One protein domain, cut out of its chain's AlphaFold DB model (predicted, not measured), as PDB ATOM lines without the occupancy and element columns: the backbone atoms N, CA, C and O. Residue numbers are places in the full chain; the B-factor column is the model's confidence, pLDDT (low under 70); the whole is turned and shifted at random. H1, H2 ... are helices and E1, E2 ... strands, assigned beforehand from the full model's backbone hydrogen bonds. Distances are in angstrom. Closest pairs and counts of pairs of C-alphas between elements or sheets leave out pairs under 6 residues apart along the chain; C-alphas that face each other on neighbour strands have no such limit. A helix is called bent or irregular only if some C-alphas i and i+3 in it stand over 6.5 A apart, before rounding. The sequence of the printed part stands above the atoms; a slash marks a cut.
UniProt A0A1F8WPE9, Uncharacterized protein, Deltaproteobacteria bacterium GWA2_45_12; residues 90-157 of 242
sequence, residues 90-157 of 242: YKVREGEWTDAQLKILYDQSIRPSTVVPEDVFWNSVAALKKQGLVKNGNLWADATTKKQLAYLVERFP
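What this domain is: This is residues 90 to 157 of the 242 residues of an uncharacterized protein of Deltaproteobacteria bacterium GWA2_45_12 (UniProt A0A1F8WPE9). Three helices of similar length, H1, H2 and H3, stand with their centres in a triangle, and a small two-stranded sheet, E1 and E2, sits at the end where H1 and H3 begin and H2 ends. The helices are set loosely, with few close C-alphas between them. The printed part has 68 residues, in the order E1, H1, H2, E2, H3; the sheet is antiparallel and the class is mostly helix. The whole is compact, with a radius of gyration of the C-alphas of 11.0 A and spans of 31 by 21 by 21 A.

Where its parts are: E1, residues 95 to 97, begins at C-alpha 95 (34.890, 47.723, 29.048). H1, residues 99 to 113, is 19.5 A long and only just irregular: C-alphas 108 and 111 are 6.7 A apart. H2, residues 118 to 130, is 18.4 A long. E2 is residues 138 to 141. H3, residues 143 to 155, is 17.9 A long and ends at C-alpha 155 (54.276, 33.081, 24.392).

How they stand to each other: E1 and E2 are antiparallel neighbours, with N 95 and O 141 at 2.9 A and N 97 and O 139 at 2.8 A, within hydrogen-bond range. H1 and H2 only just touch, with 3 pairs of C-alphas within 8 A, made by residues 106 to 111 and 118 to 121 alone; the closest are those of Tyr 106 and Glu 118, 7.7 A. They run opposite ways at a steep tilt of 50 degrees. H3 is close to H2 but not clearly touching: the closest C-alphas, of Leu 128 and Thr 145, are 7.3 A apart. H2 and H3 run opposite ways at a shallow tilt of 26 degrees. H1 and H3 are also close but not clearly touching, their closest C-alphas being those of Ser 113 and Val 153, 6.2 A. The closest C-alphas of H2 and E2 are those of Lys 129 and Leu 139, 6.0 A. E1 is apart from H2 and H3. Each O i to N i+4 pair is within hydrogen-bond range in H2 and H3, and 8 of 11 in H1.

The domain as a whole: The C-alphas farthest apart, of Asn 136 and Pro 157, are 31.8 A apart. The printed part has no cut and no long link. Mean pLDDT of the printed part is 93.5, and no printed residue is under 70.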
ATOM      1  N   TYR A  90      48.204  45.049  29.455       93.69
ATOM      2  CA  TYR A  90      47.563  45.522  30.684       93.69
ATOM      3  C   TYR A  90      47.099  46.982  30.599       93.69
ATOM      4  O   TYR A  90      46.176  47.365  31.326       93.69
ATOM      5  N   LYS A  91      47.665  47.768  29.669       93.50
ATOM      6  CA  LYS A  91      47.243  49.149  29.372       93.50
ATOM      7  C   LYS A  91      45.980  49.223  28.502       93.50
ATOM      8  O   LYS A  91      45.462  50.314  28.279       93.50
ATOM      9  N   VAL A  92      45.466  48.090  28.012       93.56
ATOM     10  CA  VAL A  92      44.215  48.045  27.238       93.56
ATOM     11  C   VAL A  92      43.058  48.580  28.091       93.56
ATOM     12  O   VAL A  92      42.907  48.226  29.261       93.56
ATOM     13  N   ARG A  93      42.230  49.452  27.508       95.38
ATOM     14  CA  ARG A  93      41.051  50.014  28.178       95.38
ATOM     15  C   ARG A  93      40.068  48.903  28.551       95.38
ATOM     16  O   ARG A  93      39.725  48.080  27.707       95.38
ATOM     17  N   GLU A  94      39.574  48.916  29.784       95.56
ATOM     18  CA  GLU A  94      38.507  48.005  30.208       95.56
ATOM     19  C   GLU A  94      37.143  48.453  29.689       95.56
ATOM     20  O   GLU A  94      36.891  49.643  29.486       95.56
ATOM     21  N   GLY A  95      36.256  47.488  29.481       95.12
ATOM     22  CA  GLY A  95      34.890  47.723  29.048       95.12
ATOM     23  C   GLY A  95      34.585  47.151  27.673       95.12
ATOM     24  O   GLY A  95      35.191  46.180  27.237       95.12
ATOM     25  N   GLU A  96      33.602  47.729  26.995       96.50
ATOM     26  CA  GLU A  96      33.092  47.203  25.730       96.50
ATOM     27  C   GLU A  96      34.018  47.533  24.551       96.50
ATOM     28  O   GLU A  96      34.425  48.686  24.376       96.50
ATOM     29  N   TRP A  97      34.327  46.522  23.738       97.06
ATOM     30  CA  TRP A  97      35.134  46.625  22.525       97.06
ATOM     31  C   TRP A  97      34.374  46.094  21.317       97.06
ATOM     32  O   TRP A  97      34.006  44.916  21.269       97.06
ATOM     33  N   THR A  98      34.187  46.958  20.323       96.44
ATOM     34  CA  THR A  98      33.597  46.561  19.044       96.44
ATOM     35  C   THR A  98      34.598  45.775  18.205       96.44
ATOM     36  O   THR A  98      35.813  45.940  18.341       96.44
ATOM     37  N   ASP A  99      34.101  44.963  17.275       94.50
ATOM     38  CA  ASP A  99      34.969  44.196  16.377       94.50
ATOM     39  C   ASP A  99      35.869  45.125  15.527       94.50
ATOM     40  O   ASP A  99      37.042  44.830  15.311       94.50
ATOM     41  N   ALA A 100      35.396  46.319  15.148       96.44
ATOM     42  CA  ALA A 100      36.228  47.319  14.471       96.44
ATOM     43  C   ALA A 100      37.380  47.837  15.357       96.44
ATOM     44  O   ALA A 100      38.509  47.986  14.891       96.44
ATOM     45  N   GLN A 101      37.128  48.073  16.650       96.12
ATOM     46  CA  GLN A 101      38.172  48.478  17.598       96.12
ATOM     47  C   GLN A 101      39.180  47.349  17.843       96.12
ATOM     48  O   GLN A 101      40.382  47.604  17.911       96.12
ATOM     49  N   LEU A 102      38.705  46.104  17.934       95.88
ATOM     50  CA  LEU A 102      39.565  44.926  18.061       95.88
ATOM     51  C   LEU A 102      40.434  44.721  16.821       95.88
ATOM     52  O   LEU A 102      41.606  44.380  16.956       95.88
ATOM     53  N   LYS A 103      39.900  44.992  15.626       96.50
ATOM     54  CA  LYS A 103      40.665  44.950  14.379       96.50
ATOM     55  C   LYS A 103      41.805  45.970  14.381       96.50
ATOM     56  O   LYS A 103      42.939  45.616  14.070       96.50
ATOM     57  N   ILE A 104      41.527  47.206  14.802       95.31
ATOM     58  CA  ILE A 104      42.548  48.260  14.929       95.31
ATOM     59  C   ILE A 104      43.614  47.862  15.960       95.31
ATOM     60  O   ILE A 104      44.806  47.955  15.668       95.31
ATOM     61  N   LEU A 105      43.200  47.370  17.134       93.81
ATOM     62  CA  LEU A 105      44.114  46.867  18.167       93.81
ATOM     63  C   LEU A 105      45.005  45.745  17.621       93.81
ATOM     64  O   LEU A 105      46.212  45.715  17.882       93.81
ATOM     65  N   TYR A 106      44.415  44.830  16.851       93.81
ATOM     66  CA  TYR A 106      45.150  43.740  16.245       93.81
ATOM     67  C   TYR A 106      46.206  44.257  15.267       93.81
ATOM     68  O   TYR A 106      47.387  43.965  15.439       93.81
ATOM     69  N   ASP A 107      45.806  45.069  14.291       91.62
ATOM     70  CA  ASP A 107      46.696  45.534  13.227       91.62
ATOM     71  C   ASP A 107      47.827  46.428  13.746       91.62
ATOM     72  O   ASP A 107      48.964  46.315  13.284       91.62
ATOM     73  N   GLN A 108      47.530  47.302  14.711       89.56
ATOM     74  CA  GLN A 108      48.478  48.314  15.179       89.56
ATOM     75  C   GLN A 108      49.355  47.850  16.341       89.56
ATOM     76  O   GLN A 108      50.462  48.360  16.501       89.56
ATOM     77  N   SER A 109      48.879  46.928  17.180       90.56
ATOM     78  CA  SER A 109      49.560  46.601  18.440       90.56
ATOM     79  C   SER A 109      49.891  45.123  18.582       90.56
ATOM     80  O   SER A 109      51.024  44.781  18.934       90.56
ATOM     81  N   ILE A 110      48.939  44.238  18.284       91.31
ATOM     82  CA  ILE A 110      49.140  42.796  18.465       91.31
ATOM     83  C   ILE A 110      50.014  42.249  17.341       91.31
ATOM     84  O   ILE A 110      51.089  41.733  17.632       91.31
ATOM     85  N   ARG A 111      49.615  42.428  16.077       90.38
ATOM     86  CA  ARG A 111      50.300  41.909  14.884       90.38
ATOM     87  C   ARG A 111      51.796  42.268  14.842       90.38
ATOM     88  O   ARG A 111      52.587  41.373  14.569       90.38
ATOM     89  N   PRO A 112      52.246  43.497  15.168       87.56
ATOM     90  CA  PRO A 112      53.684  43.792  15.228       87.56
ATOM     91  C   PRO A 112      54.421  43.083  16.378       87.56
ATOM     92  O   PRO A 112      55.637  42.883  16.319       87.56
ATOM     93  N   SER A 113      53.702  42.705  17.436       90.00
ATOM     94  CA  SER A 113      54.256  42.158  18.679       90.00
ATOM     95  C   SER A 113      54.251  40.628  18.738       90.00
ATOM     96  O   SER A 113      54.944  40.057  19.583       90.00
ATOM     97  N   THR A 114      53.504  39.949  17.864       91.25
ATOM     98  CA  THR A 114      53.328  38.491  17.883       91.25
ATOM     99  C   THR A 114      53.478  37.860  16.501       91.25
ATOM    100  O   THR A 114      53.281  38.519  15.488       91.25
ATOM    101  N   VAL A 115      53.821  36.570  16.460       91.38
ATOM    102  CA  VAL A 115      53.728  35.741  15.240       91.38
ATOM    103  C   VAL A 115      52.353  35.086  15.070       91.38
ATOM    104  O   VAL A 115      52.134  34.363  14.104       91.38
ATOM    105  N   VAL A 116      51.439  35.290  16.024       90.81
ATOM    106  CA  VAL A 116      50.083  34.733  15.988       90.81
ATOM    107  C   VAL A 116      49.320  35.308  14.788       90.81
ATOM    108  O   VAL A 116      49.232  36.533  14.675       90.81
ATOM    109  N   PRO A 117      48.760  34.457  13.910       92.19
ATOM    110  CA  PRO A 117      47.971  34.927  12.786       92.19
ATOM    111  C   PRO A 117      46.575  35.407  13.208       92.19
ATOM    112  O   PRO A 117      46.101  35.181  14.326       92.19
ATOM    113  N   GLU A 118      45.929  36.145  12.306       94.38
ATOM    114  CA  GLU A 118      44.718  36.914  12.612       94.38
ATOM    115  C   GLU A 118      43.522  36.027  12.968       94.38
ATOM    116  O   GLU A 118      42.738  36.348  13.857       94.38
ATOM    117  N   ASP A 119      43.413  34.878  12.314       95.81
ATOM    118  CA  ASP A 119      42.409  33.857  12.587       95.81
ATOM    119  C   ASP A 119      42.501  33.332  14.027       95.81
ATOM    120  O   ASP A 119      41.487  33.230  14.718       95.81
ATOM    121  N   VAL A 120      43.710  33.065  14.525       94.31
ATOM    122  CA  VAL A 120      43.940  32.614  15.902       94.31
ATOM    123  C   VAL A 120      43.547  33.700  16.905       94.31
ATOM    124  O   VAL A 120      42.936  33.393  17.933       94.31
ATOM    125  N   PHE A 121      43.828  34.969  16.598       95.00
ATOM    126  CA  PHE A 121      43.363  36.093  17.413       95.00
ATOM    127  C   PHE A 121      41.828  36.142  17.484       95.00
ATOM    128  O   PHE A 121      41.264  36.176  18.582       95.00
ATOM    129  N   TRP A 122      41.137  36.069  16.344       96.31
ATOM    130  CA  TRP A 122      39.671  36.079  16.312       96.31
ATOM    131  C   TRP A 122      39.048  34.847  16.971       96.31
ATOM    132  O   TRP A 122      38.038  34.972  17.665       96.31
ATOM    133  N   ASN A 123      39.681  33.680  16.853       95.31
ATOM    134  CA  ASN A 123      39.281  32.477  17.580       95.31
ATOM    135  C   ASN A 123      39.380  32.682  19.099       95.31
ATOM    136  O   ASN A 123      38.473  32.282  19.833       95.31
ATOM    137  N   SER A 124      40.429  33.361  19.576       93.44
ATOM    138  CA  SER A 124      40.558  33.739  20.988       93.44
ATOM    139  C   SER A 124      39.453  34.707  21.424       93.44
ATOM    140  O   SER A 124      38.866  34.522  22.489       93.44
ATOM    141  N   VAL A 125      39.130  35.717  20.608       94.56
ATOM    142  CA  VAL A 125      38.025  36.654  20.885       94.56
ATOM    143  C   VAL A 125      36.691  35.910  20.968       94.56
ATOM    144  O   VAL A 125      35.926  36.110  21.911       94.56
ATOM    145  N   ALA A 126      36.418  35.011  20.021       95.31
ATOM    146  CA  ALA A 126      35.204  34.202  20.015       95.31
ATOM    147  C   ALA A 126      35.117  33.288  21.249       95.31
ATOM    148  O   ALA A 126      34.040  33.141  21.830       95.31
ATOM    149  N   ALA A 127      36.237  32.703  21.683       94.50
ATOM    150  CA  ALA A 127      36.294  31.888  22.894       94.50
ATOM    151  C   ALA A 127      35.974  32.709  24.154       94.50
ATOM    152  O   ALA A 127      35.192  32.258  24.989       94.50
ATOM    153  N   LEU A 128      36.499  33.935  24.260       94.06
ATOM    154  CA  LEU A 128      36.189  34.849  25.366       94.06
ATOM    155  C   LEU A 128      34.710  35.257  25.374       94.06
ATOM    156  O   LEU A 128      34.062  35.188  26.419       94.06
ATOM    157  N   LYS A 129      34.133  35.590  24.209       94.00
ATOM    158  CA  LYS A 129      32.691  35.875  24.097       94.00
ATOM    159  C   LYS A 129      31.846  34.673  24.561       94.00
ATOM    160  O   LYS A 129      30.884  34.858  25.303       94.00
ATOM    161  N   LYS A 130      32.237  33.438  24.208       93.81
ATOM    162  CA  LYS A 130      31.571  32.195  24.664       93.81
ATOM    163  C   LYS A 130      31.681  31.953  26.175       93.81
ATOM    164  O   LYS A 130      30.806  31.306  26.737       93.81
ATOM    165  N   GLN A 131      32.717  32.475  26.827       92.56
ATOM    166  CA  GLN A 131      32.890  32.412  28.285       92.56
ATOM    167  C   GLN A 131      32.036  33.442  29.043       92.56
ATOM    168  O   GLN A 131      32.122  33.526  30.264       92.56
ATOM    169  N   GLY A 132      31.209  34.225  28.343       90.69
ATOM    170  CA  GLY A 132      30.334  35.227  28.948       90.69
ATOM    171  C   GLY A 132      30.944  36.627  29.032       90.69
ATOM    172  O   GLY A 132      30.293  37.529  29.552       90.69
ATOM    173  N   LEU A 133      32.144  36.854  28.478       93.12
ATOM    174  CA  LEU A 133      32.751  38.189  28.354       93.12
ATOM    175  C   LEU A 133      32.138  38.955  27.176       93.12
ATOM    176  O   LEU A 133      32.819  39.358  26.232       93.12
ATOM    177  N   VAL A 134      30.820  39.123  27.213       94.00
ATOM    178  CA  VAL A 134      30.045  39.773  26.162       94.00
ATOM    179  C   VAL A 134      29.116  40.820  26.761       94.00
ATOM    180  O   VAL A 134      28.420  40.578  27.744       94.00
ATOM    181  N   LYS A 135      29.082  41.996  26.139       92.31
ATOM    182  CA  LYS A 135      28.114  43.054  26.430       92.31
ATOM    183  C   LYS A 135      27.632  43.614  25.101       92.31
ATOM    184  O   LYS A 135      28.454  43.969  24.271       92.31
ATOM    185  N   ASN A 136      26.319  43.628  24.866       90.00
ATOM    186  CA  ASN A 136      25.720  44.072  23.595       90.00
ATOM    187  C   ASN A 136      26.272  43.348  22.339       90.00
ATOM    188  O   ASN A 136      26.397  43.947  21.279       90.00
ATOM    189  N   GLY A 137      26.658  42.069  22.455       88.94
ATOM    190  CA  GLY A 137      27.296  41.305  21.362       88.94
ATOM    191  C   GLY A 137      28.790  41.609  21.137       88.94
ATOM    192  O   GLY A 137      29.480  40.886  20.410       88.94
ATOM    193  N   ASN A 138      29.316  42.626  21.816       94.44
ATOM    194  CA  ASN A 138      30.710  43.049  21.780       94.44
ATOM    195  C   ASN A 138      31.524  42.391  22.895       94.44
ATOM    196  O   ASN A 138      30.977  41.969  23.917       94.44
ATOM    197  N   LEU A 139      32.842  42.291  22.703       95.19
ATOM    198  CA  LEU A 139      33.724  41.726  23.722       95.19
ATOM    199  C   LEU A 139      33.790  42.685  24.916       95.19
ATOM    200  O   LEU A 139      34.027  43.880  24.744       95.19
ATOM    201  N   TRP A 140      33.623  42.161  26.127       95.94
ATOM    202  CA  TRP A 140      33.913  42.907  27.347       95.94
ATOM    203  C   TRP A 140      35.358  42.642  27.781       95.94
ATOM    204  O   TRP A 140      35.681  41.556  28.257       95.94
ATOM    205  N   ALA A 141      36.230  43.634  27.610       95.00
ATOM    206  CA  ALA A 141      37.621  43.562  28.024       95.00
ATOM    207  C   ALA A 141      37.756  43.834  29.525       95.00
ATOM    208  O   ALA A 141      37.504  44.937  30.008       95.00
ATOM    209  N   ASP A 142      38.207  42.822  30.247       94.38
ATOM    210  CA  ASP A 142      38.472  42.827  31.680       94.38
ATOM    211  C   ASP A 142      39.904  42.328  31.966       94.38
ATOM    212  O   ASP A 142      40.720  42.124  31.060       94.38
ATOM    213  N   ALA A 143      40.213  42.071  33.239       95.12
ATOM    214  CA  ALA A 143      41.484  41.470  33.636       95.12
ATOM    215  C   ALA A 143      41.744  40.105  32.964       95.12
ATOM    216  O   ALA A 143      42.896  39.786  32.658       95.12
ATOM    217  N   THR A 144      40.705  39.305  32.706       93.81
ATOM    218  CA  THR A 144      40.818  38.006  32.022       93.81
ATOM    219  C   THR A 144      41.249  38.185  30.572       93.81
ATOM    220  O   THR A 144      42.207  37.553  30.121       93.81
ATOM    221  N   THR A 145      40.603  39.109  29.864       93.25
ATOM    222  CA  THR A 145      40.929  39.463  28.478       93.25
ATOM    223  C   THR A 145      42.370  39.959  28.369       93.25
ATOM    224  O   THR A 145      43.134  39.472  27.534       93.25
ATOM    225  N   LYS A 146      42.788  40.856  29.271       95.69
ATOM    226  CA  LYS A 146      44.169  41.365  29.328       95.69
ATOM    227  C   LYS A 146      45.190  40.251  29.551       95.69
ATOM    228  O   LYS A 146      46.214  40.225  28.872       95.69
ATOM    229  N   LYS A 147      44.909  39.308  30.456       95.00
ATOM    230  CA  LYS A 147      45.777  38.144  30.703       95.00
ATOM    231  C   LYS A 147      45.912  37.250  29.472       95.00
ATOM    232  O   LYS A 147      47.014  36.792  29.191       95.00
ATOM    233  N   GLN A 148      44.831  37.023  28.726       92.50
ATOM    234  CA  GLN A 148      44.890  36.234  27.491       92.50
ATOM    235  C   GLN A 148      45.685  36.946  26.393       92.50
ATOM    236  O   GLN A 148      46.541  36.335  25.754       92.50
ATOM    237  N   LEU A 149      45.490  38.256  26.227       92.25
ATOM    238  CA  LEU A 149      46.308  39.059  25.313       92.25
ATOM    239  C   LEU A 149      47.792  39.040  25.716       92.25
ATOM    240  O   LEU A 149      48.660  38.872  24.859       92.25
ATOM    241  N   ALA A 150      48.086  39.143  27.016       93.62
ATOM    242  CA  ALA A 150      49.436  38.984  27.550       93.62
ATOM    243  C   ALA A 150      50.018  37.611  27.232       93.62
ATOM    244  O   ALA A 150      51.146  37.532  26.755       93.62
ATOM    245  N   TYR A 151      49.248  36.540  27.413       92.88
ATOM    246  CA  TYR A 151      49.689  35.195  27.067       92.88
ATOM    247  C   TYR A 151      50.068  35.072  25.583       92.88
ATOM    248  O   TYR A 151      51.140  34.553  25.281       92.88
ATOM    249  N   LEU A 152      49.253  35.601  24.661       90.56
ATOM    250  CA  LEU A 152      49.544  35.556  23.222       90.56
ATOM    251  C   LEU A 152      50.856  36.275  22.873       90.56
ATOM    252  O   LEU A 152      51.720  35.706  22.204       90.56
ATOM    253  N   VAL A 153      51.030  37.504  23.366       91.50
ATOM    254  CA  VAL A 153      52.214  38.332  23.076       91.50
ATOM    255  C   VAL A 153      53.473  37.776  23.748       91.50
ATOM    256  O   VAL A 153      54.564  37.820  23.174       91.50
ATOM    257  N   GLU A 154      53.348  37.237  24.960       91.38
ATOM    258  CA  GLU A 154      54.481  36.696  25.709       91.38
ATOM    259  C   GLU A 154      54.925  35.326  25.199       91.38
ATOM    260  O   GLU A 154      56.131  35.078  25.115       91.38
ATOM    261  N   ARG A 155      53.981  34.451  24.830       92.50
ATOM    262  CA  ARG A 155      54.276  33.081  24.392       92.50
ATOM    263  C   ARG A 155      54.737  33.005  22.942       92.50
ATOM    264  O   ARG A 155      55.576  32.164  22.624       92.50
ATOM    265  N   PHE A 156      54.218  33.878  22.085       92.12
ATOM    266  CA  PHE A 156      54.498  33.875  20.650       92.12
ATOM    267  C   PHE A 156      55.011  35.243  20.179       92.12
ATOM    268  O   PHE A 156      54.390  35.863  19.314       92.12
ATOM    269  N   PRO A 157      56.124  35.760  20.729       92.75
ATOM    270  CA  PRO A 157      56.624  37.080  20.368       92.75
ATOM    271  C   PRO A 157      57.121  37.105  18.920       92.75
ATOM    272  O   PRO A 157      57.763  36.151  18.461       92.75
TER     273      PRO A 157